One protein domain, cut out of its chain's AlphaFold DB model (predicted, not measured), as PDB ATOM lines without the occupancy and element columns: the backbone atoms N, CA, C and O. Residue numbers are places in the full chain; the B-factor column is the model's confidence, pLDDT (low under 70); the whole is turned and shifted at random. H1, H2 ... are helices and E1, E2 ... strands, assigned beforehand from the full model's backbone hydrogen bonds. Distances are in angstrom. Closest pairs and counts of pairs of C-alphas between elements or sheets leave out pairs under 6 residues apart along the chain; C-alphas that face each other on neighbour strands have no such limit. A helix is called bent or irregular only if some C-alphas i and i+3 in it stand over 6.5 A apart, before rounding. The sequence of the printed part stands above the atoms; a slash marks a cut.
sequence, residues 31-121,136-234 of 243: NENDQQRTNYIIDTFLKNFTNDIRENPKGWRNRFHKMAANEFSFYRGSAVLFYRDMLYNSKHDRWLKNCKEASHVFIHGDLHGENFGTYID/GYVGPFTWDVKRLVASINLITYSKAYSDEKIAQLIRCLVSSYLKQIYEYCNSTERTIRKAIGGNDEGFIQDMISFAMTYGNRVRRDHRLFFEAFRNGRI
ATOM      1  N   ASN A  31     -14.079  11.203  22.841       63.16
ATOM      2  CA  ASN A  31     -13.729  12.610  22.661       63.16
ATOM      3  C   ASN A  31     -12.228  12.867  22.883       63.16
ATOM      4  O   ASN A  31     -11.607  13.606  22.126       63.16
ATOM      5  N   GLU A  32     -11.607  12.197  23.860       66.62
ATOM      6  CA  GLU A  32     -10.150  12.262  24.063       66.62
ATOM      7  C   GLU A  32      -9.373  11.648  22.887       66.62
ATOM      8  O   GLU A  32      -8.391  12.229  22.428       66.62
ATOM      9  N   ASN A  33      -9.839  10.516  22.347       87.19
ATOM     10  CA  ASN A  33      -9.230   9.878  21.177       87.19
ATOM     11  C   ASN A  33      -9.394  10.741  19.907       87.19
ATOM     12  O   ASN A  33      -8.436  10.930  19.159       87.19
ATOM     13  N   ASP A  34     -10.579  11.321  19.686       90.94
ATOM     14  CA  ASP A  34     -10.827  12.271  18.590       90.94
ATOM     15  C   ASP A  34      -9.957  13.527  18.726       90.94
ATOM     16  O   ASP A  34      -9.374  13.982  17.740       90.94
ATOM     17  N   GLN A  35      -9.783  14.054  19.939       91.00
ATOM     18  CA  GLN A  35      -8.932  15.218  20.170       91.00
ATOM     19  C   GLN A  35      -7.449  14.908  19.920       91.00
ATOM     20  O   GLN A  35      -6.750  15.709  19.291       91.00
ATOM     21  N   GLN A  36      -6.967  13.745  20.364       93.81
ATOM     22  CA  GLN A  36      -5.605  13.282  20.085       93.81
ATOM     23  C   GLN A  36      -5.376  13.096  18.583       93.81
ATOM     24  O   GLN A  36      -4.363  13.560  18.055       93.81
ATOM     25  N   ARG A  37      -6.329  12.473  17.873       94.69
ATOM     26  CA  ARG A  37      -6.233  12.290  16.421       94.69
ATOM     27  C   ARG A  37      -6.300  13.620  15.674       94.69
ATOM     28  O   ARG A  37      -5.508  13.826  14.762       94.69
ATOM     29  N   THR A  38      -7.157  14.545  16.102       94.50
ATOM     30  CA  THR A  38      -7.221  15.910  15.557       94.50
ATOM     31  C   THR A  38      -5.871  16.613  15.679       94.50
ATOM     32  O   THR A  38      -5.359  17.130  14.689       94.50
ATOM     33  N   ASN A  39      -5.254  16.577  16.866       93.62
ATOM     34  CA  ASN A  39      -3.931  17.168  17.073       93.62
ATOM     35  C   ASN A  39      -2.882  16.497  16.183       93.62
ATOM     36  O   ASN A  39      -2.093  17.187  15.554       93.62
ATOM     37  N   TYR A  40      -2.913  15.167  16.055       94.31
ATOM     38  CA  TYR A  40      -2.010  14.439  15.162       94.31
ATOM     39  C   TYR A  40      -2.145  14.869  13.691       94.31
ATOM     40  O   TYR A  40      -1.130  15.044  13.015       94.31
ATOM     41  N   ILE A  41      -3.373  15.061  13.195       93.81
ATOM     42  CA  ILE A  41      -3.641  15.530  11.826       93.81
ATOM     43  C   ILE A  41      -3.083  16.945  11.630       93.81
ATOM     44  O   ILE A  41      -2.300  17.173  10.707       93.81
ATOM     45  N   ILE A  42      -3.437  17.881  12.518       91.00
ATOM     46  CA  ILE A  42      -2.998  19.283  12.430       91.00
ATOM     47  C   ILE A  42      -1.474  19.380  12.545       91.00
ATOM     48  O   ILE A  42      -0.842  20.018  11.706       91.00
ATOM     49  N   ASP A  43      -0.872  18.707  13.527       90.56
ATOM     50  CA  ASP A  43       0.579  18.686  13.724       90.56
ATOM     51  C   ASP A  43       1.308  18.139  12.502       90.56
ATOM     52  O   ASP A  43       2.388  18.623  12.169       90.56
ATOM     53  N   THR A  44       0.745  17.121  11.847       90.38
ATOM     54  CA  THR A  44       1.326  16.562  10.623       90.38
ATOM     55  C   THR A  44       1.322  17.602   9.507       90.38
ATOM     56  O   THR A  44       2.351  17.795   8.869       90.38
ATOM     57  N   PHE A  45       0.221  18.333   9.309       86.25
ATOM     58  CA  PHE A  45       0.184  19.404   8.313       86.25
ATOM     59  C   PHE A  45       1.136  20.550   8.645       86.25
ATOM     60  O   PHE A  45       1.906  20.968   7.787       86.25
ATOM     61  N   LEU A  46       1.135  21.037   9.887       84.62
ATOM     62  CA  LEU A  46       1.998  22.149  10.281       84.62
ATOM     63  C   LEU A  46       3.479  21.773  10.176       84.62
ATOM     64  O   LEU A  46       4.256  22.535   9.610       84.62
ATOM     65  N   LYS A  47       3.884  20.588  10.643       86.25
ATOM     66  CA  LYS A  47       5.290  20.150  10.554       86.25
ATOM     67  C   LYS A  47       5.793  20.066   9.118       86.25
ATOM     68  O   LYS A  47       6.965  20.336   8.889       86.25
ATOM     69  N   ASN A  48       4.927  19.698   8.179       84.50
ATOM     70  CA  ASN A  48       5.321  19.470   6.795       84.50
ATOM     71  C   ASN A  48       5.135  20.691   5.889       84.50
ATOM     72  O   ASN A  48       5.850  20.791   4.903       84.50
ATOM     73  N   PHE A  49       4.227  21.611   6.225       84.44
ATOM     74  CA  PHE A  49       3.816  22.687   5.316       84.44
ATOM     75  C   PHE A  49       3.887  24.093   5.928       84.44
ATOM     76  O   PHE A  49       3.418  25.043   5.314       84.44
ATOM     77  N   THR A  50       4.452  24.280   7.131       84.19
ATOM     78  CA  THR A  50       4.515  25.614   7.775       84.19
ATOM     79  C   THR A  50       5.153  26.680   6.880       84.19
ATOM     80  O   THR A  50       4.638  27.795   6.820       84.19
ATOM     81  N   ASN A  51       6.260  26.366   6.204       82.88
ATOM     82  CA  ASN A  51       6.946  27.338   5.350       82.88
ATOM     83  C   ASN A  51       6.084  27.687   4.131       82.88
ATOM     84  O   ASN A  51       5.787  28.858   3.921       82.88
ATOM     85  N   ASP A  52       5.553  26.678   3.443       82.56
ATOM     86  CA  ASP A  52       4.675  26.870   2.287       82.56
ATOM     87  C   ASP A  52       3.402  27.658   2.646       82.56
ATOM     88  O   ASP A  52       2.936  28.499   1.873       82.56
ATOM     89  N   ILE A  53       2.828  27.409   3.833       83.00
ATOM     90  CA  ILE A  53       1.661  28.147   4.336       83.00
ATOM     91  C   ILE A  53       2.022  29.615   4.567       83.00
ATOM     92  O   ILE A  53       1.210  30.480   4.255       83.00
ATOM     93  N   ARG A  54       3.219  29.915   5.089       84.75
ATOM     94  CA  ARG A  54       3.687  31.299   5.285       84.75
ATOM     95  C   ARG A  54       3.940  32.014   3.963       84.75
ATOM     96  O   ARG A  54       3.624  33.195   3.857       84.75
ATOM     97  N   GLU A  55       4.482  31.309   2.977       87.19
ATOM     98  CA  GLU A  55       4.772  31.855   1.649       87.19
ATOM     99  C   GLU A  55       3.496  32.119   0.840       87.19
ATOM    100  O   GLU A  55       3.394  33.137   0.155       87.19
ATOM    101  N   ASN A  56       2.489  31.243   0.942       85.19
ATOM    102  CA  ASN A  56       1.220  31.399   0.230       85.19
ATOM    103  C   ASN A  56      -0.014  31.018   1.078       85.19
ATOM    104  O   ASN A  56      -0.678  30.006   0.805       85.19
ATOM    105  N   PRO A  57      -0.409  31.855   2.060       86.25
ATOM    106  CA  PRO A  57      -1.534  31.551   2.946       86.25
ATOM    107  C   PRO A  57      -2.864  31.372   2.200       86.25
ATOM    108  O   PRO A  57      -3.647  30.474   2.511       86.25
ATOM    109  N   LYS A  58      -3.125  32.199   1.174       86.31
ATOM    110  CA  LYS A  58      -4.363  32.135   0.374       86.31
ATOM    111  C   LYS A  58      -4.442  30.840  -0.442       86.31
ATOM    112  O   LYS A  58      -5.490  30.191  -0.454       86.31
ATOM    113  N   GLY A  59      -3.344  30.434  -1.083       85.06
ATOM    114  CA  GLY A  59      -3.265  29.178  -1.831       85.06
ATOM    115  C   GLY A  59      -3.502  27.958  -0.941       85.06
ATOM    116  O   GLY A  59      -4.318  27.096  -1.278       85.06
ATOM    117  N   TRP A  60      -2.883  27.931   0.240       84.56
ATOM    118  CA  TRP A  60      -3.094  26.862   1.219       84.56
ATOM    119  C   TRP A  60      -4.507  26.836   1.794       84.56
ATOM    120  O   TRP A  60      -5.088  25.760   1.951       84.56
ATOM    121  N   ARG A  61      -5.117  28.002   2.018       86.25
ATOM    122  CA  ARG A  61      -6.525  28.089   2.419       86.25
ATOM    123  C   ARG A  61      -7.442  27.486   1.358       86.25
ATOM    124  O   ARG A  61      -8.339  26.720   1.700       86.25
ATOM    125  N   ASN A  62      -7.203  27.772   0.077       86.88
ATOM    126  CA  ASN A  62      -7.958  27.170  -1.027       86.88
ATOM    127  C   ASN A  62      -7.743  25.652  -1.107       86.88
ATOM    128  O   ASN A  62      -8.704  24.907  -1.306       86.88
ATOM    129  N   ARG A  63      -6.508  25.172  -0.903       85.94
ATOM    130  CA  ARG A  63      -6.206  23.733  -0.822       85.94
ATOM    131  C   ARG A  63      -7.000  23.064   0.300       85.94
ATOM    132  O   ARG A  63      -7.610  22.024   0.068       85.94
ATOM    133  N   PHE A  64      -7.065  23.678   1.479       89.19
ATOM    134  CA  PHE A  64      -7.793  23.118   2.621       89.19
ATOM    135  C   PHE A  64      -9.308  23.129   2.409       89.19
ATOM    136  O   PHE A  64      -9.963  22.153   2.763       89.19
ATOM    137  N   HIS A  65      -9.859  24.146   1.738       90.31
ATOM    138  CA  HIS A  65     -11.259  24.123   1.298       90.31
ATOM    139  C   HIS A  65     -11.544  22.971   0.323       90.31
ATOM    140  O   HIS A  65     -12.544  22.274   0.480       90.31
ATOM    141  N   LYS A  66     -10.658  22.719  -0.651       89.62
ATOM    142  CA  LYS A  66     -10.798  21.570  -1.565       89.62
ATOM    143  C   LYS A  66     -10.738  20.237  -0.814       89.62
ATOM    144  O   LYS A  66     -11.543  19.353  -1.083       89.62
ATOM    145  N   MET A  67      -9.826  20.106   0.150       91.94
ATOM    146  CA  MET A  67      -9.719  18.916   1.004       91.94
ATOM    147  C   MET A  67     -10.955  18.726   1.888       91.94
ATOM    148  O   MET A  67     -11.398  17.604   2.091       91.94
ATOM    149  N   ALA A  68     -11.544  19.812   2.384       92.81
ATOM    150  CA  ALA A  68     -12.761  19.784   3.186       92.81
ATOM    151  C   ALA A  68     -13.997  19.306   2.401       92.81
ATOM    152  O   ALA A  68     -14.953  18.851   3.026       92.81
ATOM    153  N   ALA A  69     -13.984  19.366   1.065       92.00
ATOM    154  CA  ALA A  69     -15.154  19.084   0.237       92.00
ATOM    155  C   ALA A  69     -15.661  17.634   0.333       92.00
ATOM    156  O   ALA A  69     -16.869  17.421   0.313       92.00
ATOM    157  N   ASN A  70     -14.764  16.644   0.411       93.44
ATOM    158  CA  ASN A  70     -15.113  15.230   0.588       93.44
ATOM    159  C   ASN A  70     -13.897  14.404   1.052       93.44
ATOM    160  O   ASN A  70     -12.751  14.857   0.988       93.44
ATOM    161  N   GLU A  71     -14.151  13.171   1.487       95.38
ATOM    162  CA  GLU A  71     -13.159  12.280   2.090       95.38
ATOM    163  C   GLU A  71     -12.060  11.857   1.113       95.38
ATOM    164  O   GLU A  71     -10.904  11.703   1.512       95.38
ATOM    165  N   PHE A  72     -12.394  11.704  -0.171       92.12
ATOM    166  CA  PHE A  72     -11.417  11.376  -1.205       92.12
ATOM    167  C   PHE A  72     -10.481  12.562  -1.495       92.12
ATOM    168  O   PHE A  72      -9.261  12.392  -1.505       92.12
ATOM    169  N   SER A  73     -11.019  13.778  -1.635       90.12
ATOM    170  CA  SER A  73     -10.227  15.007  -1.784       90.12
ATOM    171  C   SER A  73      -9.302  15.239  -0.590       90.12
ATOM    172  O   SER A  73      -8.148  15.632  -0.771       90.12
ATOM    173  N   PHE A  74      -9.786  14.976   0.629       94.31
ATOM    174  CA  PHE A  74      -8.955  14.995   1.830       94.31
ATOM    175  C   PHE A  74      -7.817  13.983   1.726       94.31
ATOM    176  O   PHE A  74      -6.660  14.369   1.864       94.31
ATOM    177  N   TYR A  75      -8.134  12.725   1.412       94.00
ATOM    178  CA  TYR A  75      -7.161  11.638   1.316       94.00
ATOM    179  C   TYR A  75      -6.027  11.911   0.324       94.00
ATOM    180  O   TYR A  75      -4.850  11.703   0.650       94.00
ATOM    181  N   ARG A  76      -6.377  12.415  -0.867       88.94
ATOM    182  CA  ARG A  76      -5.407  12.844  -1.884       88.94
ATOM    183  C   ARG A  76      -4.563  14.006  -1.361       88.94
ATOM    184  O   ARG A  76      -3.342  13.961  -1.396       88.94
ATOM    185  N   GLY A  77      -5.206  15.023  -0.781       86.31
ATOM    186  CA  GLY A  77      -4.526  16.229  -0.309       86.31
ATOM    187  C   GLY A  77      -3.656  16.006   0.930       86.31
ATOM    188  O   GLY A  77      -2.821  16.859   1.239       86.31
ATOM    189  N   SER A  78      -3.837  14.875   1.620       89.94
ATOM    190  CA  SER A  78      -3.164  14.498   2.861       89.94
ATOM    191  C   SER A  78      -2.238  13.282   2.708       89.94
ATOM    192  O   SER A  78      -2.144  12.475   3.635       89.94
ATOM    193  N   ALA A  79      -1.549  13.123   1.571       88.62
ATOM    194  CA  ALA A  79      -0.611  12.014   1.338       88.62
ATOM    195  C   ALA A  79       0.371  11.795   2.500       88.62
ATOM    196  O   ALA A  79       0.511  10.685   3.017       88.62
ATOM    197  N   VAL A  80       0.943  12.884   3.016       88.25
ATOM    198  CA  VAL A  80       1.838  12.873   4.181       88.25
ATOM    199  C   VAL A  80       1.247  12.175   5.415       88.25
ATOM    200  O   VAL A  80       1.959  11.463   6.123       88.25
ATOM    201  N   LEU A  81      -0.057  12.330   5.673       91.69
ATOM    202  CA  LEU A  81      -0.731  11.711   6.816       91.69
ATOM    203  C   LEU A  81      -0.790  10.189   6.659       91.69
ATOM    204  O   LEU A  81      -0.530   9.455   7.613       91.69
ATOM    205  N   PHE A  82      -1.064   9.723   5.439       92.81
ATOM    206  CA  PHE A  82      -1.056   8.303   5.105       92.81
ATOM    207  C   PHE A  82       0.326   7.689   5.305       92.81
ATOM    208  O   PHE A  82       0.451   6.693   6.016       92.81
ATOM    209  N   TYR A  83       1.375   8.296   4.747       88.81
ATOM    210  CA  TYR A  83       2.733   7.763   4.888       88.81
ATOM    211  C   TYR A  83       3.211   7.774   6.340       88.81
ATOM    212  O   TYR A  83       3.851   6.821   6.788       88.81
ATOM    213  N   ARG A  84       2.826   8.786   7.123       90.50
ATOM    214  CA  ARG A  84       3.111   8.830   8.563       90.50
ATOM    215  C   ARG A  84       2.406   7.707   9.333       90.50
ATOM    216  O   ARG A  84       3.024   7.080  10.196       90.50
ATOM    217  N   ASP A  85       1.151   7.407   8.999       92.06
ATOM    218  CA  ASP A  85       0.426   6.255   9.550       92.06
ATOM    219  C   ASP A  85       1.062   4.920   9.112       92.06
ATOM    220  O   ASP A  85       1.121   3.970   9.900       92.06
ATOM    221  N   MET A  86       1.546   4.823   7.867       90.81
ATOM    222  CA  MET A  86       2.208   3.618   7.356       90.81
ATOM    223  C   MET A  86       3.538   3.371   8.061       90.81
ATOM    224  O   MET A  86       3.806   2.242   8.467       90.81
ATOM    225  N   LEU A  87       4.336   4.416   8.291       87.25
ATOM    226  CA  LEU A  87       5.591   4.336   9.039       87.25
ATOM    227  C   LEU A  87       5.386   3.768  10.445       87.25
ATOM    228  O   LEU A  87       6.137   2.881  10.856       87.25
ATOM    229  N   TYR A  88       4.343   4.212  11.153       81.12
ATOM    230  CA  TYR A  88       4.021   3.705  12.491       81.12
ATOM    231  C   TYR A  88       3.679   2.207  12.477       81.12
ATOM    232  O   TYR A  88       4.078   1.466  13.373       81.12
ATOM    233  N   ASN A  89       2.993   1.745  11.428       76.44
ATOM    234  CA  ASN A  89       2.548   0.355  11.296       76.44
ATOM    235  C   ASN A  89       3.539  -0.556  10.548       76.44
ATOM    236  O   ASN A  89       3.364  -1.774  10.541       76.44
ATOM    237  N   SER A  90       4.585   0.004   9.935       72.00
ATOM    238  CA  SER A  90       5.524  -0.704   9.048       72.00
ATOM    239  C   SER A  90       6.188  -1.923   9.698       72.00
ATOM    240  O   SER A  90       6.368  -2.948   9.047       72.00
ATOM    241  N   LYS A  91       6.464  -1.864  11.009       71.06
ATOM    242  CA  LYS A  91       7.058  -2.966  11.789       71.06
ATOM    243  C   LYS A  91       6.187  -4.226  11.839       71.06
ATOM    244  O   LYS A  91       6.687  -5.308  12.141       71.06
ATOM    245  N   HIS A  92       4.895  -4.091  11.555       77.75
ATOM    246  CA  HIS A  92       3.924  -5.182  11.578       77.75
ATOM    247  C   HIS A  92       3.547  -5.675  10.177       77.75
ATOM    248  O   HIS A  92       2.719  -6.580  10.063       77.75
ATOM    249  N   ASP A  93       4.152  -5.134   9.115       85.94
ATOM    250  CA  ASP A  93       3.869  -5.584   7.756       85.94
ATOM    251  C   ASP A  93       4.481  -6.968   7.499       85.94
ATOM    252  O   ASP A  93       5.690  -7.134   7.312       85.94
ATOM    253  N   ARG A  94       3.630  -7.997   7.521       90.69
ATOM    254  CA  ARG A  94       4.072  -9.385   7.364       90.69
ATOM    255  C   ARG A  94       4.613  -9.687   5.967       90.69
ATOM    256  O   ARG A  94       5.425 -10.599   5.844       90.69
ATOM    257  N   TRP A  95       4.220  -8.912   4.956       90.75
ATOM    258  CA  TRP A  95       4.630  -9.118   3.564       90.75
ATOM    259  C   TRP A  95       6.077  -8.705   3.303       90.75
ATOM    260  O   TRP A  95       6.651  -9.072   2.288       90.75
ATOM    261  N   LEU A  96       6.708  -8.003   4.248       87.06
ATOM    262  CA  LEU A  96       8.115  -7.603   4.160       87.06
ATOM    263  C   LEU A  96       9.059  -8.589   4.866       87.06
ATOM    264  O   LEU A  96      10.276  -8.490   4.730       87.06
ATOM    265  N   LYS A  97       8.524  -9.556   5.627       84.94
ATOM    266  CA  LYS A  97       9.336 -10.470   6.452       84.94
ATOM    267  C   LYS A  97      10.190 -11.424   5.620       84.94
ATOM    268  O   LYS A  97      11.323 -11.710   5.996       84.94
ATOM    269  N   ASN A  98       9.652 -11.892   4.496       78.62
ATOM    270  CA  ASN A  98      10.286 -12.914   3.659       78.62
ATOM    271  C   ASN A  98      11.245 -12.327   2.606       78.62
ATOM    272  O   ASN A  98      12.008 -13.066   1.982       78.62
ATOM    273  N   CYS A  99      11.220 -11.006   2.398       83.38
ATOM    274  CA  CYS A  99      12.063 -10.314   1.425       83.38
ATOM    275  C   CYS A  99      12.295  -8.866   1.879       83.38
ATOM    276  O   CYS A  99      11.430  -8.009   1.704       83.38
ATOM    277  N   LYS A 100      13.465  -8.578   2.460       83.31
ATOM    278  CA  LYS A 100      13.808  -7.221   2.933       83.31
ATOM    279  C   LYS A 100      13.971  -6.232   1.779       83.31
ATOM    280  O   LYS A 100      13.753  -5.038   1.935       83.31
ATOM    281  N   GLU A 101      14.331  -6.726   0.606       82.94
ATOM    282  CA  GLU A 101      14.422  -5.953  -0.628       82.94
ATOM    283  C   GLU A 101      13.050  -5.382  -1.021       82.94
ATOM    284  O   GLU A 101      12.970  -4.290  -1.569       82.94
ATOM    285  N   ALA A 102      11.953  -6.046  -0.636       81.38
ATOM    286  CA  ALA A 102      10.596  -5.557  -0.876       81.38
ATOM    287  C   ALA A 102      10.224  -4.334  -0.017       81.38
ATOM    288  O   ALA A 102       9.208  -3.692  -0.288       81.38
ATOM    289  N   SER A 103      11.031  -3.993   1.000       80.06
ATOM    290  CA  SER A 103      10.912  -2.726   1.731       80.06
ATOM    291  C   SER A 103      11.673  -1.567   1.072       80.06
ATOM    292  O   SER A 103      11.637  -0.461   1.603       80.06
ATOM    293  N   HIS A 104      12.376  -1.825  -0.037       81.38
ATOM    294  CA  HIS A 104      13.238  -0.878  -0.749       81.38
ATOM    295  C   HIS A 104      12.978  -0.932  -2.261       81.38
ATOM    296  O   HIS A 104      13.906  -1.062  -3.059       81.38
ATOM    297  N   VAL A 105      11.709  -0.859  -2.659       74.38
ATOM    298  CA  VAL A 105      11.336  -0.704  -4.069       74.38
ATOM    299  C   VAL A 105      10.993   0.755  -4.342       74.38
ATOM    300  O   VAL A 105      10.587   1.478  -3.431       74.38
ATOM    301  N   PHE A 106      11.163   1.197  -5.587       66.19
ATOM    302  CA  PHE A 106      10.607   2.480  -5.998       66.19
ATOM    303  C   PHE A 106       9.085   2.386  -5.934       66.19
ATOM    304  O   PHE A 106       8.481   1.550  -6.605       66.19
ATOM    305  N   ILE A 107       8.502   3.214  -5.077       64.19
ATOM    306  CA  ILE A 107       7.066   3.407  -4.948       64.19
ATOM    307  C   ILE A 107       6.702   4.756  -5.555       64.19
ATOM    308  O   ILE A 107       7.485   5.705  -5.508       64.19
ATOM    309  N   HIS A 108       5.504   4.837  -6.115       60.88
ATOM    310  CA  HIS A 108       4.998   6.041  -6.758       60.88
ATOM    311  C   HIS A 108       4.848   7.199  -5.768       60.88
ATOM    312  O   HIS A 108       4.960   8.352  -6.163       60.88
ATOM    313  N   GLY A 109       4.541   6.921  -4.500       53.09
ATOM    314  CA  GLY A 109       4.439   7.979  -3.489       53.09
ATOM    315  C   GLY A 109       3.118   8.759  -3.490       53.09
ATOM    316  O   GLY A 109       2.828   9.415  -2.499       53.09
ATOM    317  N   ASP A 110       2.258   8.609  -4.507       57.78
ATOM    318  CA  ASP A 110       0.886   9.143  -4.470       57.78
ATOM    319  C   ASP A 110      -0.148   8.308  -5.244       57.78
ATOM    320  O   ASP A 110      -1.150   8.820  -5.727       57.78
ATOM    321  N   LEU A 111       0.049   6.993  -5.369       56.81
ATOM    322  CA  LEU A 111      -0.861   6.163  -6.164       56.81
ATOM    323  C   LEU A 111      -2.303   6.174  -5.606       56.81
ATOM    324  O   LEU A 111      -2.602   5.540  -4.590       56.81
ATOM    325  N   HIS A 112      -3.213   6.867  -6.292       56.88
ATOM    326  CA  HIS A 112      -4.629   6.974  -5.930       56.88
ATOM    327  C   HIS A 112      -5.542   6.923  -7.169       56.88
ATOM    328  O   HIS A 112      -5.092   7.175  -8.282       56.88
ATOM    329  N   GLY A 113      -6.841   6.660  -6.991       45.88
ATOM    330  CA  GLY A 113      -7.832   6.464  -8.065       45.88
ATOM    331  C   GLY A 113      -7.909   7.537  -9.168       45.88
ATOM    332  O   GLY A 113      -8.362   7.231 -10.264       45.88
ATOM    333  N   GLU A 114      -7.446   8.763  -8.917       46.28
ATOM    334  CA  GLU A 114      -7.376   9.835  -9.926       46.28
ATOM    335  C   GLU A 114      -5.986  10.037 -10.569       46.28
ATOM    336  O   GLU A 114      -5.876  10.858 -11.469       46.28
ATOM    337  N   ASN A 115      -4.953   9.268 -10.186       49.31
ATOM    338  CA  ASN A 115      -3.690   9.174 -10.951       49.31
ATOM    339  C   ASN A 115      -3.852   8.262 -12.176       49.31
ATOM    340  O   ASN A 115      -2.939   8.108 -12.977       49.31
ATOM    341  N   PHE A 116      -5.029   7.648 -12.314       50.41
ATOM    342  CA  PHE A 116      -5.456   6.918 -13.491       50.41
ATOM    343  C   PHE A 116      -6.316   7.867 -14.330       50.41
ATOM    344  O   PHE A 116      -7.538   7.925 -14.165       50.41
ATOM    345  N   GLY A 117      -5.682   8.647 -15.210       33.31
ATOM    346  CA  GLY A 117      -6.408   9.335 -16.276       33.31
ATOM    347  C   GLY A 117      -7.227   8.296 -17.045       33.31
ATOM    348  O   GLY A 117      -6.677   7.357 -17.610       33.31
ATOM    349  N   THR A 118      -8.555   8.386 -16.986       35.16
ATOM    350  CA  THR A 118      -9.443   7.354 -17.533       35.16
ATOM    351  C   THR A 118      -9.647   7.571 -19.028       35.16
ATOM    352  O   THR A 118     -10.439   8.418 -19.429       35.16
ATOM    353  N   TYR A 119      -9.015   6.743 -19.862       38.38
ATOM    354  CA  TYR A 119      -9.584   6.403 -21.165       38.38
ATOM    355  C   TYR A 119      -9.985   4.930 -21.139       38.38
ATOM    356  O   TYR A 119      -9.153   4.024 -21.082       38.38
ATOM    357  N   ILE A 120     -11.297   4.705 -21.122       38.31
ATOM    358  CA  ILE A 120     -11.894   3.396 -21.364       38.31
ATOM    359  C   ILE A 120     -11.831   3.185 -22.874       38.31
ATOM    360  O   ILE A 120     -12.379   3.993 -23.629       38.31
ATOM    361  N   ASP A 121     -11.142   2.140 -23.328       38.12
ATOM    362  CA  ASP A 121     -11.185   1.806 -24.748       38.12
ATOM    363  C   ASP A 121     -12.552   1.230 -25.147       38.12
ATOM    364  O   ASP A 121     -13.413   0.915 -24.323       38.12
ATOM    365  N   GLY A 136       8.424  10.041  -6.418       54.62
ATOM    366  CA  GLY A 136       9.009   8.700  -6.308       54.62
ATOM    367  C   GLY A 136       9.869   8.527  -5.048       54.62
ATOM    368  O   GLY A 136      10.958   9.093  -4.940       54.62
ATOM    369  N   TYR A 137       9.421   7.694  -4.105       65.38
ATOM    370  CA  TYR A 137      10.169   7.362  -2.887       65.38
ATOM    371  C   TYR A 137      10.656   5.911  -2.923       65.38
ATOM    372  O   TYR A 137      10.047   5.044  -3.543       65.38
ATOM    373  N   VAL A 138      11.748   5.612  -2.219       74.81
ATOM    374  CA  VAL A 138      12.130   4.221  -1.941       74.81
ATOM    375  C   VAL A 138      11.396   3.774  -0.683       74.81
ATOM    376  O   VAL A 138      11.568   4.367   0.384       74.81
ATOM    377  N   GLY A 139      10.581   2.730  -0.795       82.94
ATOM    378  CA  GLY A 139       9.797   2.237   0.328       82.94
ATOM    379  C   GLY A 139       9.182   0.858   0.103       82.94
ATOM    380  O   GLY A 139       9.455   0.189  -0.897       82.94
ATOM    381  N   PRO A 140       8.365   0.389   1.057       88.81
ATOM    382  CA  PRO A 140       7.664  -0.877   0.927       88.81
ATOM    383  C   PRO A 140       6.637  -0.879  -0.197       88.81
ATOM    384  O   PRO A 140       5.740  -0.039  -0.209       88.81
ATOM    385  N   PHE A 141       6.684  -1.896  -1.064       87.00
ATOM    386  CA  PHE A 141       5.726  -2.045  -2.173       87.00
ATOM    387  C   PHE A 141       4.264  -2.039  -1.697       87.00
ATOM    388  O   PHE A 141       3.360  -1.578  -2.390       87.00
ATOM    389  N   THR A 142       4.026  -2.537  -0.478       91.38
ATOM    390  CA  THR A 142       2.694  -2.596   0.121       91.38
ATOM    391  C   THR A 142       2.089  -1.218   0.339       91.38
ATOM    392  O   THR A 142       0.870  -1.128   0.426       91.38
ATOM    393  N   TRP A 143       2.888  -0.154   0.446       90.75
ATOM    394  CA  TRP A 143       2.376   1.195   0.677       90.75
ATOM    395  C   TRP A 143       1.583   1.709  -0.519       90.75
ATOM    396  O   TRP A 143       0.490   2.225  -0.308       90.75
ATOM    397  N   ASP A 144       2.060   1.489  -1.744       86.25
ATOM    398  CA  ASP A 144       1.327   1.877  -2.955       86.25
ATOM    399  C   ASP A 144       0.046   1.068  -3.117       86.25
ATOM    400  O   ASP A 144      -1.019   1.637  -3.349       86.25
ATOM    401  N   VAL A 145       0.112  -0.254  -2.915       90.88
ATOM    402  CA  VAL A 145      -1.084  -1.107  -3.004       90.88
ATOM    403  C   VAL A 145      -2.114  -0.682  -1.957       90.88
ATOM    404  O   VAL A 145      -3.287  -0.518  -2.282       90.88
ATOM    405  N   LYS A 146      -1.679  -0.426  -0.717       94.38
ATOM    406  CA  LYS A 146      -2.525   0.083   0.373       94.38
ATOM    407  C   LYS A 146      -3.128   1.446   0.040       94.38
ATOM    408  O   LYS A 146      -4.313   1.657   0.307       94.38
ATOM    409  N   ARG A 147      -2.337   2.356  -0.540       91.81
ATOM    410  CA  ARG A 147      -2.796   3.697  -0.919       91.81
ATOM    411  C   ARG A 147      -3.875   3.617  -1.994       91.81
ATOM    412  O   ARG A 147      -4.962   4.181  -1.850       91.81
ATOM    413  N   LEU A 148      -3.627   2.781  -2.995       90.69
ATOM    414  CA  LEU A 148      -4.549   2.508  -4.080       90.69
ATOM    415  C   LEU A 148      -5.874   1.914  -3.582       90.69
ATOM    416  O   LEU A 148      -6.936   2.472  -3.870       90.69
ATOM    417  N   VAL A 149      -5.852   0.825  -2.807       95.69
ATOM    418  CA  VAL A 149      -7.097   0.166  -2.362       95.69
ATOM    419  C   VAL A 149      -7.922   1.044  -1.416       95.69
ATOM    420  O   VAL A 149      -9.151   1.025  -1.490       95.69
ATOM    421  N   ALA A 150      -7.275   1.860  -0.577       96.44
ATOM    422  CA  ALA A 150      -7.966   2.842   0.258       96.44
ATOM    423  C   ALA A 150      -8.640   3.926  -0.597       96.44
ATOM    424  O   ALA A 150      -9.786   4.287  -0.337       96.44
ATOM    425  N   SER A 151      -7.980   4.391  -1.662       93.69
ATOM    426  CA  SER A 151      -8.565   5.364  -2.590       93.69
ATOM    427  C   SER A 151      -9.824   4.821  -3.286       93.69
ATOM    428  O   SER A 151     -10.839   5.512  -3.358       93.69
ATOM    429  N   ILE A 152      -9.807   3.549  -3.708       93.25
ATOM    430  CA  ILE A 152     -10.964   2.887  -4.326       93.25
ATOM    431  C   ILE A 152     -12.102   2.713  -3.326       93.25
ATOM    432  O   ILE A 152     -13.256   2.959  -3.684       93.25
ATOM    433  N   ASN A 153     -11.800   2.348  -2.075       97.19
ATOM    434  CA  ASN A 153     -12.802   2.302  -1.008       97.19
ATOM    435  C   ASN A 153     -13.517   3.656  -0.866       97.19
ATOM    436  O   ASN A 153     -14.741   3.697  -0.896       97.19
ATOM    437  N   LEU A 154     -12.775   4.766  -0.812       95.38
ATOM    438  CA  LEU A 154     -13.355   6.106  -0.660       95.38
ATOM    439  C   LEU A 154     -14.204   6.527  -1.869       95.38
ATOM    440  O   LEU A 154     -15.321   7.016  -1.691       95.38
ATOM    441  N   ILE A 155     -13.720   6.288  -3.094       93.06
ATOM    442  CA  ILE A 155     -14.472   6.594  -4.323       93.06
ATOM    443  C   ILE A 155     -15.782   5.805  -4.357       93.06
ATOM    444  O   ILE A 155     -16.848   6.366  -4.603       93.06
ATOM    445  N   THR A 156     -15.723   4.498  -4.118       92.00
ATOM    446  CA  THR A 156     -16.901   3.621  -4.195       92.00
ATOM    447  C   THR A 156     -17.882   3.869  -3.052       92.00
ATOM    448  O   THR A 156     -19.091   3.869  -3.282       92.00
ATOM    449  N   TYR A 157     -17.378   4.197  -1.861       93.44
ATOM    450  CA  TYR A 157     -18.195   4.642  -0.738       93.44
ATOM    451  C   TYR A 157     -18.954   5.938  -1.061       93.44
ATOM    452  O   TYR A 157     -20.157   6.011  -0.823       93.44
ATOM    453  N   SER A 158     -18.302   6.930  -1.685       92.06
ATOM    454  CA  SER A 158     -18.968   8.181  -2.102       92.06
ATOM    455  C   SER A 158     -20.096   7.957  -3.122       92.06
ATOM    456  O   SER A 158     -21.043   8.736  -3.189       92.06
ATOM    457  N   LYS A 159     -20.029   6.850  -3.876       92.88
ATOM    458  CA  LYS A 159     -21.061   6.397  -4.823       92.88
ATOM    459  C   LYS A 159     -22.127   5.496  -4.182       92.88
ATOM    460  O   LYS A 159     -22.928   4.911  -4.905       92.88
ATOM    461  N   ALA A 160     -22.133   5.372  -2.853       94.69
ATOM    462  CA  ALA A 160     -23.065   4.556  -2.074       94.69
ATOM    463  C   ALA A 160     -23.048   3.051  -2.414       94.69
ATOM    464  O   ALA A 160     -24.080   2.379  -2.362       94.69
ATOM    465  N   TYR A 161     -21.884   2.497  -2.769       94.94
ATOM    466  CA  TYR A 161     -21.741   1.049  -2.971       94.94
ATOM    467  C   TYR A 161     -21.741   0.326  -1.615       94.94
ATOM    468  O   TYR A 161     -21.241   0.868  -0.631       94.94
ATOM    469  N   SER A 162     -22.275  -0.902  -1.559       96.81
ATOM    470  CA  SER A 162     -22.246  -1.695  -0.321       96.81
ATOM    471  C   SER A 162     -20.839  -2.205  -0.009       96.81
ATOM    472  O   SER A 162     -20.031  -2.410  -0.920       96.81
ATOM    473  N   ASP A 163     -20.562  -2.479   1.265       96.81
ATOM    474  CA  ASP A 163     -19.270  -3.002   1.723       96.81
ATOM    475  C   ASP A 163     -18.872  -4.293   0.985       96.81
ATOM    476  O   ASP A 163     -17.708  -4.468   0.615       96.81
ATOM    477  N   GLU A 164     -19.837  -5.162   0.669       97.69
ATOM    478  CA  GLU A 164     -19.603  -6.379  -0.117       97.69
ATOM    479  C   GLU A 164     -19.142  -6.040  -1.534       97.69
ATOM    480  O   GLU A 164     -18.192  -6.640  -2.047       97.69
ATOM    481  N   LYS A 165     -19.787  -5.059  -2.178       96.81
ATOM    482  CA  LYS A 165     -19.418  -4.639  -3.530       96.81
ATOM    483  C   LYS A 165     -18.047  -3.971  -3.550       96.81
ATOM    484  O   LYS A 165     -17.267  -4.217  -4.472       96.81
ATOM    485  N   ILE A 166     -17.737  -3.167  -2.537       96.06
ATOM    486  CA  ILE A 166     -16.428  -2.529  -2.377       96.06
ATOM    487  C   ILE A 166     -15.337  -3.597  -2.220       96.06
ATOM    488  O   ILE A 166     -14.340  -3.569  -2.947       96.06
ATOM    489  N   ALA A 167     -15.551  -4.595  -1.357       97.94
ATOM    490  CA  ALA A 167     -14.622  -5.708  -1.170       97.94
ATOM    491  C   ALA A 167     -14.393  -6.512  -2.465       97.94
ATOM    492  O   ALA A 167     -13.256  -6.867  -2.778       97.94
ATOM    493  N   GLN A 168     -15.446  -6.755  -3.254       97.25
ATOM    494  CA  GLN A 168     -15.332  -7.416  -4.561       97.25
ATOM    495  C   GLN A 168     -14.492  -6.607  -5.561       97.25
ATOM    496  O   GLN A 168     -13.664  -7.179  -6.271       97.25
ATOM    497  N   LEU A 169     -14.677  -5.285  -5.614       95.00
ATOM    498  CA  LEU A 169     -13.901  -4.412  -6.499       95.00
ATOM    499  C   LEU A 169     -12.423  -4.379  -6.101       95.00
ATOM    500  O   LEU A 169     -11.556  -4.512  -6.962       95.00
ATOM    501  N   ILE A 170     -12.131  -4.284  -4.803       96.00
ATOM    502  CA  ILE A 170     -10.756  -4.334  -4.292       96.00
ATOM    503  C   ILE A 170     -10.120  -5.695  -4.582       96.00
ATOM    504  O   ILE A 170      -8.979  -5.746  -5.033       96.00
ATOM    505  N   ARG A 171     -10.854  -6.802  -4.401       98.00
ATOM    506  CA  ARG A 171     -10.381  -8.139  -4.790       98.00
ATOM    507  C   ARG A 171      -9.985  -8.179  -6.261       98.00
ATOM    508  O   ARG A 171      -8.896  -8.654  -6.575       98.00
ATOM    509  N   CYS A 172     -10.853  -7.696  -7.149       94.56
ATOM    510  CA  CYS A 172     -10.588  -7.669  -8.586       94.56
ATOM    511  C   CYS A 172      -9.338  -6.838  -8.909       94.56
ATOM    512  O   CYS A 172      -8.482  -7.279  -9.678       94.56
ATOM    513  N   LEU A 173      -9.205  -5.672  -8.275       92.25
ATOM    514  CA  LEU A 173      -8.057  -4.785  -8.432       92.25
ATOM    515  C   LEU A 173      -6.750  -5.461  -8.007       92.25
ATOM    516  O   LEU A 173      -5.806  -5.522  -8.790       92.25
ATOM    517  N   VAL A 174      -6.706  -6.015  -6.793       94.25
ATOM    518  CA  VAL A 174      -5.497  -6.650  -6.250       94.25
ATOM    519  C   VAL A 174      -5.153  -7.924  -7.024       94.25
ATOM    520  O   VAL A 174      -3.986  -8.161  -7.310       94.25
ATOM    521  N   SER A 175      -6.150  -8.707  -7.443       93.06
ATOM    522  CA  SER A 175      -5.919  -9.887  -8.293       93.06
ATOM    523  C   SER A 175      -5.303  -9.496  -9.639       93.06
ATOM    524  O   SER A 175      -4.395 -10.163 -10.124       93.06
ATOM    525  N   SER A 176      -5.758  -8.384 -10.225       88.31
ATOM    526  CA  SER A 176      -5.207  -7.862 -11.482       88.31
ATOM    527  C   SER A 176      -3.784  -7.332 -11.304       88.31
ATOM    528  O   SER A 176      -2.937  -7.559 -12.164       88.31
ATOM    529  N   TYR A 177      -3.497  -6.683 -10.172       86.56
ATOM    530  CA  TYR A 177      -2.140  -6.288  -9.793       86.56
ATOM    531  C   TYR A 177      -1.212  -7.507  -9.684       86.56
ATOM    532  O   TYR A 177      -0.157  -7.530 -10.309       86.56
ATOM    533  N   LEU A 178      -1.625  -8.553  -8.960       88.75
ATOM    534  CA  LEU A 178      -0.840  -9.784  -8.805       88.75
ATOM    535  C   LEU A 178      -0.584 -10.480 -10.143       88.75
ATOM    536  O   LEU A 178       0.537 -10.912 -10.405       88.75
ATOM    537  N   LYS A 179      -1.600 -10.536 -11.011       87.25
ATOM    538  CA  LYS A 179      -1.459 -11.081 -12.362       87.25
ATOM    539  C   LYS A 179      -0.358 -10.356 -13.140       87.25
ATOM    540  O   LYS A 179       0.516 -11.020 -13.684       87.25
ATOM    541  N   GLN A 180      -0.342  -9.021 -13.117       84.19
ATOM    542  CA  GLN A 180       0.718  -8.245 -13.768       84.19
ATOM    543  C   GLN A 180       2.096  -8.520 -13.148       84.19
ATOM    544  O   GLN A 180       3.049  -8.775 -13.877       84.19
ATOM    545  N   ILE A 181       2.206  -8.566 -11.815       83.50
ATOM    546  CA  ILE A 181       3.464  -8.920 -11.129       83.50
ATOM    547  C   ILE A 181       3.990 -10.303 -11.558       83.50
ATOM    548  O   ILE A 181       5.197 -10.531 -11.541       83.50
ATOM    549  N   TYR A 182       3.117 -11.240 -11.928       83.75
ATOM    550  CA  TYR A 182       3.525 -12.571 -12.385       83.75
ATOM    551  C   TYR A 182       3.797 -12.659 -13.885       83.75
ATOM    552  O   TYR A 182       4.594 -13.505 -14.295       83.75
ATOM    553  N   GLU A 183       3.180 -11.794 -14.687       80.31
ATOM    554  CA  GLU A 183       3.443 -11.680 -16.125       80.31
ATOM    555  C   GLU A 183       4.789 -10.994 -16.405       80.31
ATOM    556  O   GLU A 183       5.524 -11.418 -17.300       80.31
ATOM    557  N   TYR A 184       5.165  -9.989 -15.609       73.81
ATOM    558  CA  TYR A 184       6.439  -9.282 -15.751       73.81
ATOM    559  C   TYR A 184       7.553  -9.926 -14.907       73.81
ATOM    560  O   TYR A 184       7.362 -10.325 -13.762       73.81
ATOM    561  N   CYS A 185       8.757 -10.038 -15.479       62.97
ATOM    562  CA  CYS A 185       9.884 -10.768 -14.880       62.97
ATOM    563  C   CYS A 185      11.109  -9.893 -14.545       62.97
ATOM    564  O   CYS A 185      12.220 -10.434 -14.453       62.97
ATOM    565  N   ASN A 186      10.944  -8.579 -14.332       71.88
ATOM    566  CA  ASN A 186      12.068  -7.722 -13.938       71.88
ATOM    567  C   ASN A 186      12.431  -7.912 -12.448       71.88
ATOM    568  O   ASN A 186      11.840  -8.710 -11.708       71.88
ATOM    569  N   SER A 187      13.499  -7.239 -12.010       74.12
ATOM    570  CA  SER A 187      14.072  -7.389 -10.664       74.12
ATOM    571  C   SER A 187      13.095  -6.998  -9.547       74.12
ATOM    572  O   SER A 187      13.054  -7.665  -8.506       74.12
ATOM    573  N   THR A 188      12.280  -5.965  -9.767       76.88
ATOM    574  CA  THR A 188      11.278  -5.482  -8.807       76.88
ATOM    575  C   THR A 188      10.128  -6.478  -8.644       76.88
ATOM    576  O   THR A 188       9.803  -6.863  -7.521       76.88
ATOM    577  N   GLU A 189       9.554  -6.984  -9.733       80.88
ATOM    578  CA  GLU A 189       8.432  -7.930  -9.691       80.88
ATOM    579  C   GLU A 189       8.858  -9.264  -9.079       80.88
ATOM    580  O   GLU A 189       8.135  -9.847  -8.268       80.88
ATOM    581  N   ARG A 190      10.091  -9.710  -9.356       82.81
ATOM    582  CA  ARG A 190      10.669 -10.887  -8.694       82.81
ATOM    583  C   ARG A 190      10.776 -10.698  -7.178       82.81
ATOM    584  O   ARG A 190      10.524 -11.647  -6.430       82.81
ATOM    585  N   THR A 191      11.131  -9.494  -6.736       85.12
ATOM    586  CA  THR A 191      11.217  -9.119  -5.317       85.12
ATOM    587  C   THR A 191       9.836  -9.140  -4.662       85.12
ATOM    588  O   THR A 191       9.658  -9.768  -3.616       85.12
ATOM    589  N   ILE A 192       8.832  -8.547  -5.314       85.69
ATOM    590  CA  ILE A 192       7.441  -8.526  -4.838       85.69
ATOM    591  C   ILE A 192       6.866  -9.948  -4.771       85.69
ATOM    592  O   ILE A 192       6.317 -10.347  -3.742       85.69
ATOM    593  N   ARG A 193       7.074 -10.767  -5.807       87.12
ATOM    594  CA  ARG A 193       6.660 -12.179  -5.818       87.12
ATOM    595  C   ARG A 193       7.285 -12.973  -4.670       87.12
ATOM    596  O   ARG A 193       6.598 -13.764  -4.025       87.12
ATOM    597  N   LYS A 194       8.575 -12.759  -4.385       89.50
ATOM    598  CA  LYS A 194       9.267 -13.404  -3.257       89.50
ATOM    599  C   LYS A 194       8.695 -12.957  -1.908       89.50
ATOM    600  O   LYS A 194       8.548 -13.788  -1.016       89.50
ATOM    601  N   ALA A 195       8.353 -11.677  -1.764       90.00
ATOM    602  CA  ALA A 195       7.687 -11.144  -0.575       90.00
ATOM    603  C   ALA A 195       6.308 -11.782  -0.329       90.00
ATOM    604  O   ALA A 195       6.018 -12.192   0.796       90.00
ATOM    605  N   ILE A 196       5.487 -11.913  -1.377       91.06
ATOM    606  CA  ILE A 196       4.152 -12.533  -1.300       91.06
ATOM    607  C   ILE A 196       4.256 -14.039  -1.020       91.06
ATOM    608  O   ILE A 196       3.439 -14.597  -0.287       91.06
ATOM    609  N   GLY A 197       5.272 -14.705  -1.574       90.31
ATOM    610  CA  GLY A 197       5.555 -16.115  -1.294       90.31
ATOM    611  C   GLY A 197       4.452 -17.073  -1.756       90.31
ATOM    612  O   GLY A 197       4.283 -18.130  -1.158       90.31
ATOM    613  N   GLY A 198       3.676 -16.693  -2.779       89.31
ATOM    614  CA  GLY A 198       2.569 -17.488  -3.325       89.31
ATOM    615  C   GLY A 198       1.280 -17.475  -2.494       89.31
ATOM    616  O   GLY A 198       0.330 -18.171  -2.843       89.31
ATOM    617  N   ASN A 199       1.212 -16.698  -1.406       94.88
ATOM    618  CA  ASN A 199      -0.010 -16.534  -0.614       94.88
ATOM    619  C   ASN A 199      -0.881 -15.378  -1.139       94.88
ATOM    620  O   ASN A 199      -1.140 -14.398  -0.435       94.88
ATOM    621  N   ASP A 200      -1.324 -15.499  -2.389       94.94
ATOM    622  CA  ASP A 200      -2.096 -14.468  -3.095       94.94
ATOM    623  C   ASP A 200      -3.412 -14.154  -2.389       94.94
ATOM    624  O   ASP A 200      -3.745 -12.992  -2.164       94.94
ATOM    625  N   GLU A 201      -4.140 -15.195  -1.983       97.19
ATOM    626  CA  GLU A 201      -5.418 -15.041  -1.291       97.19
ATOM    627  C   GLU A 201      -5.231 -14.320   0.047       97.19
ATOM    628  O   GLU A 201      -5.988 -13.406   0.371       97.19
ATOM    629  N   GLY A 202      -4.179 -14.654   0.801       97.38
ATOM    630  CA  GLY A 202      -3.842 -13.933   2.023       97.38
ATOM    631  C   GLY A 202      -3.517 -12.462   1.765       97.38
ATOM    632  O   GLY A 202      -3.914 -11.613   2.563       97.38
ATOM    633  N   PHE A 203      -2.818 -12.147   0.671       96.25
ATOM    634  CA  PHE A 203      -2.490 -10.767   0.297       96.25
ATOM    635  C   PHE A 203      -3.744  -9.983  -0.077       96.25
ATOM    636  O   PHE A 203      -3.964  -8.887   0.437       96.25
ATOM    637  N   ILE A 204      -4.610 -10.576  -0.899       97.50
ATOM    638  CA  ILE A 204      -5.899 -10.002  -1.284       97.50
ATOM    639  C   ILE A 204      -6.745  -9.696  -0.045       97.50
ATOM    640  O   ILE A 204      -7.245  -8.580   0.090       97.50
ATOM    641  N   GLN A 205      -6.881 -10.649   0.879       98.12
ATOM    642  CA  GLN A 205      -7.689 -10.462   2.086       98.12
ATOM    643  C   GLN A 205      -7.128  -9.375   3.003       98.12
ATOM    644  O   GLN A 205      -7.886  -8.549   3.516       98.12
ATOM    645  N   ASP A 206      -5.804  -9.315   3.165       97.12
ATOM    646  CA  ASP A 206      -5.160  -8.253   3.936       97.12
ATOM    647  C   ASP A 206      -5.386  -6.875   3.291       97.12
ATOM    648  O   ASP A 206      -5.627  -5.902   4.005       97.12
ATOM    649  N   MET A 207      -5.351  -6.778   1.955       97.44
ATOM    650  CA  MET A 207      -5.611  -5.523   1.241       97.44
ATOM    651  C   MET A 207      -7.077  -5.089   1.335       97.44
ATOM    652  O   MET A 207      -7.341  -3.905   1.539       97.44
ATOM    653  N   ILE A 208      -8.031  -6.023   1.255       98.31
ATOM    654  CA  ILE A 208      -9.456  -5.736   1.486       98.31
ATOM    655  C   ILE A 208      -9.657  -5.239   2.919       98.31
ATOM    656  O   ILE A 208     -10.213  -4.162   3.129       98.31
ATOM    657  N   SER A 209      -9.160  -5.984   3.908       98.00
ATOM    658  CA  SER A 209      -9.271  -5.622   5.325       98.00
ATOM    659  C   SER A 209      -8.651  -4.253   5.615       98.00
ATOM    660  O   SER A 209      -9.256  -3.410   6.290       98.00
ATOM    661  N   PHE A 210      -7.474  -3.991   5.037       97.31
ATOM    662  CA  PHE A 210      -6.820  -2.694   5.115       97.31
ATOM    663  C   PHE A 210      -7.686  -1.591   4.510       97.31
ATOM    664  O   PHE A 210      -7.919  -0.587   5.174       97.31
ATOM    665  N   ALA A 211      -8.183  -1.767   3.285       97.50
ATOM    666  CA  ALA A 211      -8.985  -0.763   2.595       97.50
ATOM    667  C   ALA A 211     -10.249  -0.392   3.378       97.50
ATOM    668  O   ALA A 211     -10.536   0.791   3.541       97.50
ATOM    669  N   MET A 212     -10.960  -1.386   3.920       97.94
ATOM    670  CA  MET A 212     -12.158  -1.158   4.734       97.94
ATOM    671  C   MET A 212     -11.810  -0.416   6.031       97.94
ATOM    672  O   MET A 212     -12.422   0.595   6.373       97.94
ATOM    673  N   THR A 213     -10.778  -0.870   6.744       97.12
ATOM    674  CA  THR A 213     -10.376  -0.276   8.029       97.12
ATOM    675  C   THR A 213      -9.820   1.136   7.856       97.12
ATOM    676  O   THR A 213     -10.162   2.054   8.607       97.12
ATOM    677  N   TYR A 214      -8.949   1.326   6.868       97.12
ATOM    678  CA  TYR A 214      -8.296   2.598   6.608       97.12
ATOM    679  C   TYR A 214      -9.256   3.594   5.956       97.12
ATOM    680  O   TYR A 214      -9.253   4.760   6.337       97.12
ATOM    681  N   GLY A 215     -10.157   3.144   5.077       97.25
ATOM    682  CA  GLY A 215     -11.257   3.962   4.565       97.25
ATOM    683  C   GLY A 215     -12.116   4.533   5.695       97.25
ATOM    684  O   GLY A 215     -12.348   5.739   5.748       97.25
ATOM    685  N   ASN A 216     -12.494   3.714   6.684       96.81
ATOM    686  CA  ASN A 216     -13.219   4.185   7.877       96.81
ATOM    687  C   ASN A 216     -12.426   5.235   8.667       96.81
ATOM    688  O   ASN A 216     -12.993   6.224   9.136       96.81
ATOM    689  N   ARG A 217     -11.111   5.028   8.814       96.50
ATOM    690  CA  ARG A 217     -10.221   5.997   9.462       96.50
ATOM    691  C   ARG A 217     -10.191   7.315   8.698       96.50
ATOM    692  O   ARG A 217     -10.365   8.347   9.327       96.50
ATOM    693  N   VAL A 218     -10.029   7.288   7.379       97.38
ATOM    694  CA  VAL A 218      -9.993   8.501   6.551       97.38
ATOM    695  C   VAL A 218     -11.308   9.269   6.644       97.38
ATOM    696  O   VAL A 218     -11.280  10.484   6.799       97.38
ATOM    697  N   ARG A 219     -12.455   8.579   6.639       96.69
ATOM    698  CA  ARG A 219     -13.765   9.219   6.843       96.69
ATOM    699  C   ARG A 219     -13.857   9.927   8.198       96.69
ATOM    700  O   ARG A 219     -14.331  11.058   8.287       96.69
ATOM    701  N   ARG A 220     -13.353   9.292   9.263       97.00
ATOM    702  CA  ARG A 220     -13.244   9.919  10.592       97.00
ATOM    703  C   ARG A 220     -12.281  11.109  10.575       97.00
ATOM    704  O   ARG A 220     -12.616  12.154  11.117       97.00
ATOM    705  N   ASP A 221     -11.114  10.961   9.961       97.19
ATOM    706  CA  ASP A 221     -10.083  11.998   9.906       97.19
ATOM    707  C   ASP A 221     -10.539  13.219   9.101       97.19
ATOM    708  O   ASP A 221     -10.291  14.341   9.532       97.19
ATOM    709  N   HIS A 222     -11.254  13.022   7.988       96.94
ATOM    710  CA  HIS A 222     -11.867  14.103   7.212       96.94
ATOM    711  C   HIS A 222     -12.852  14.903   8.063       96.94
ATOM    712  O   HIS A 222     -12.751  16.128   8.088       96.94
ATOM    713  N   ARG A 223     -13.727  14.239   8.834       96.56
ATOM    714  CA  ARG A 223     -14.633  14.924   9.774       96.56
ATOM    715  C   ARG A 223     -13.859  15.759  10.796       96.56
ATOM    716  O   ARG A 223     -14.168  16.931  10.984       96.56
ATOM    717  N   LEU A 224     -12.843  15.173  11.433       95.75
ATOM    718  CA  LEU A 224     -12.025  15.863  12.441       95.75
ATOM    719  C   LEU A 224     -11.258  17.050  11.843       95.75
ATOM    720  O   LEU A 224     -11.187  18.120  12.447       95.75
ATOM    721  N   PHE A 225     -10.710  16.879  10.641       94.31
ATOM    722  CA  PHE A 225     -10.062  17.944   9.884       94.31
ATOM    723  C   PHE A 225     -11.045  19.063   9.540       94.31
ATOM    724  O   PHE A 225     -10.740  20.229   9.779       94.31
ATOM    725  N   PHE A 226     -12.227  18.721   9.024       93.25
ATOM    726  CA  PHE A 226     -13.273  19.676   8.673       93.25
ATOM    727  C   PHE A 226     -13.705  20.508   9.886       93.25
ATOM    728  O   PHE A 226     -13.760  21.736   9.808       93.25
ATOM    729  N   GLU A 227     -13.943  19.860  11.029       92.81
ATOM    730  CA  GLU A 227     -14.287  20.530  12.288       92.81
ATOM    731  C   GLU A 227     -13.154  21.442  12.778       92.81
ATOM    732  O   GLU A 227     -13.397  22.588  13.161       92.81
ATOM    733  N   ALA A 228     -11.904  20.975  12.738       90.62
ATOM    734  CA  ALA A 228     -10.748  21.781  13.119       90.62
ATOM    735  C   ALA A 228     -10.554  23.000  12.207       90.62
ATOM    736  O   ALA A 228     -10.275  24.096  12.699       90.62
ATOM    737  N   PHE A 229     -10.719  22.814  10.897       88.44
ATOM    738  CA  PHE A 229     -10.593  23.865   9.896       88.44
ATOM    739  C   PHE A 229     -11.687  24.924  10.064       88.44
ATOM    740  O   PHE A 229     -11.377  26.110  10.163       88.44
ATOM    741  N   ARG A 230     -12.950  24.499  10.207       88.00
ATOM    742  CA  ARG A 230     -14.095  25.390  10.448       88.00
ATOM    743  C   ARG A 230     -13.958  26.189  11.746       88.00
ATOM    744  O   ARG A 230     -14.342  27.351  11.784       88.00
ATOM    745  N   ASN A 231     -13.403  25.584  12.795       88.44
ATOM    746  CA  ASN A 231     -13.199  26.235  14.093       88.44
ATOM    747  C   ASN A 231     -11.892  27.047  14.168       88.44
ATOM    748  O   ASN A 231     -11.473  27.435  15.257       88.44
ATOM    749  N   GLY A 232     -11.205  27.259  13.040       85.06
ATOM    750  CA  GLY A 232     -10.007  28.093  12.983       85.06
ATOM    751  C   GLY A 232      -8.802  27.526  13.741       85.06
ATOM    752  O   GLY A 232      -7.867  28.267  14.033       85.06
ATOM    753  N   ARG A 233      -8.763  26.222  14.039       82.06
ATOM    754  CA  ARG A 233      -7.668  25.580  14.800       82.06
ATOM    755  C   ARG A 233      -6.363  25.423  14.014       82.06
ATOM    756  O   ARG A 233      -5.444  24.757  14.482       82.06
ATOM    757  N   ILE A 234      -6.281  26.022  12.829       73.88
ATOM    758  CA  ILE A 234      -5.095  26.073  11.977       73.88
ATOM    759  C   ILE A 234      -4.699  27.554  11.881       73.88
ATOM    760  O   ILE A 234      -5.140  28.244  10.960       73.88
TER     761      ILE A 234
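Overview. This is residues 31 to 121 and 136 to 234 of the 243 residues of the protein "Hypothetical protein" of Rotaria sordida (UniProt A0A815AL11). One long helix, H9, runs like a spine along the body, and shorter helices cross it: H1, H2 and H3 near its last residues, H6 and H7 toward its first. H4, H5, H8 and a small two-stranded sheet of E1 and E2 gather round the first residues of H6, while residues 116 to 121 stick out as a thin arm. The printed part has 190 residues with nine named helices and two named strands, in the order H1 H2 H3 H4 H5 E1 E2 H6 H7 H8 H9; the sheet's order is E1 - E2, antiparallel. The class is mostly helix, with 142 of the 148 residues in named elements in helices. The whole is compact, with a radius of gyration of the C-alphas of 17.6 A and spans of 50 by 38 by 34 A.

Arrangement. The sheet joins E1, residues 105 to 107, and E2, residues 137 to 139, antiparallel at 128 degrees, with N 107 and O 137 2.8 A apart and N 139 and O 105 2.9 A apart, both within hydrogen-bond range. The closest C-alphas of E1 and H6, residues 141 to 158, are those of Val 105 and Phe 141, 6.1 A apart. H5, residues 100 to 103, comes nearest to E2 with the C-alphas of Ser 103 and Gly 139, 5.3 A apart. H5 touches H8, residues 187 to 196, closest at C-alphas 102 and 191, 5.7 A. H4, residues 79 to 92, only just touches H6, with 3 pairs of C-alphas within 8 A, the closest being Met 86 and Trp 143, 7.1 A. The hub is H9, residues 200 to 230, which touches five helices. H6 touches it closest at the C-alphas of Ala 150 and Ala 211, 4.4 A, at a steep tilt of 62 degrees, the same way. H7, residues 163 to 183, touches H9 at Ala 167 and Ile 208, C-alphas 5.8 A apart, at a steep tilt of 56 degrees, opposite ways. H6 and H7 form a helical hairpin at a shallow tilt of 32 degrees, only just short of steep; their closest C-alphas are those of Val 149 and Ile 170, 6.1 A. H3, residues 71 to 77, touches H9 about perpendicular at 88 degrees, closest at C-alphas 71 and 222, 5.6 A. H2, residues 57 to 68, forms a helical hairpin with H3, closest at C-alphas 67 and 74, 4.1 A. H1, residues 31 to 55, touches H9 with residues 34 to 42 alone, about perpendicular at 77 degrees, closest at C-alphas 38 and 224, 5.7 A. H1 and H8 are apart. Every O i to N i+4 pair is within hydrogen-bond range in H2, H3, H7, H8 and H9, against 19 of 21 in H1, 8 of 10 in H4 and 13 of 14 in H6; H5 is too short for such a pair.

Along the chain. H1 begins at C-alpha 31 (-13.729, 12.610, 22.661) and is 34.0 A long. It is irregular, with C-alphas 48 and 51 8.2 A apart, and has a kink of 66 degrees near residue 49. H2 is 16.3 A long. H4 is 20.5 A long and irregular, with C-alphas 88 and 91 7.4 A apart. H6 is 26.7 A long and begins at C-alpha 141 (5.726, -2.045, -2.173). H7 is 30.2 A long and H8 14.6 A. H9, 43.8 A long, ends at C-alpha 230 (-14.095, 25.390, 10.448).

Size, cuts and confidence. The two C-alphas farthest apart are those of Cys 185 and Asn 231, 52.4 A. Residues 122 to 135 are not printed, and C-alphas 121 and 136 are 28.2 A apart across this cut, which lies in the link from E1 to E2. Of the links that are printed whole, H4 to H5 is short and the others are tight. Residues 54 to 59, of which 57 to 59 belong to H2, stand free, as do residues 116 to 121. The mean pLDDT of the printed part is 85.6, and it is under 70 at residues 31 to 32, 106 to 121, 136 to 137 and 185.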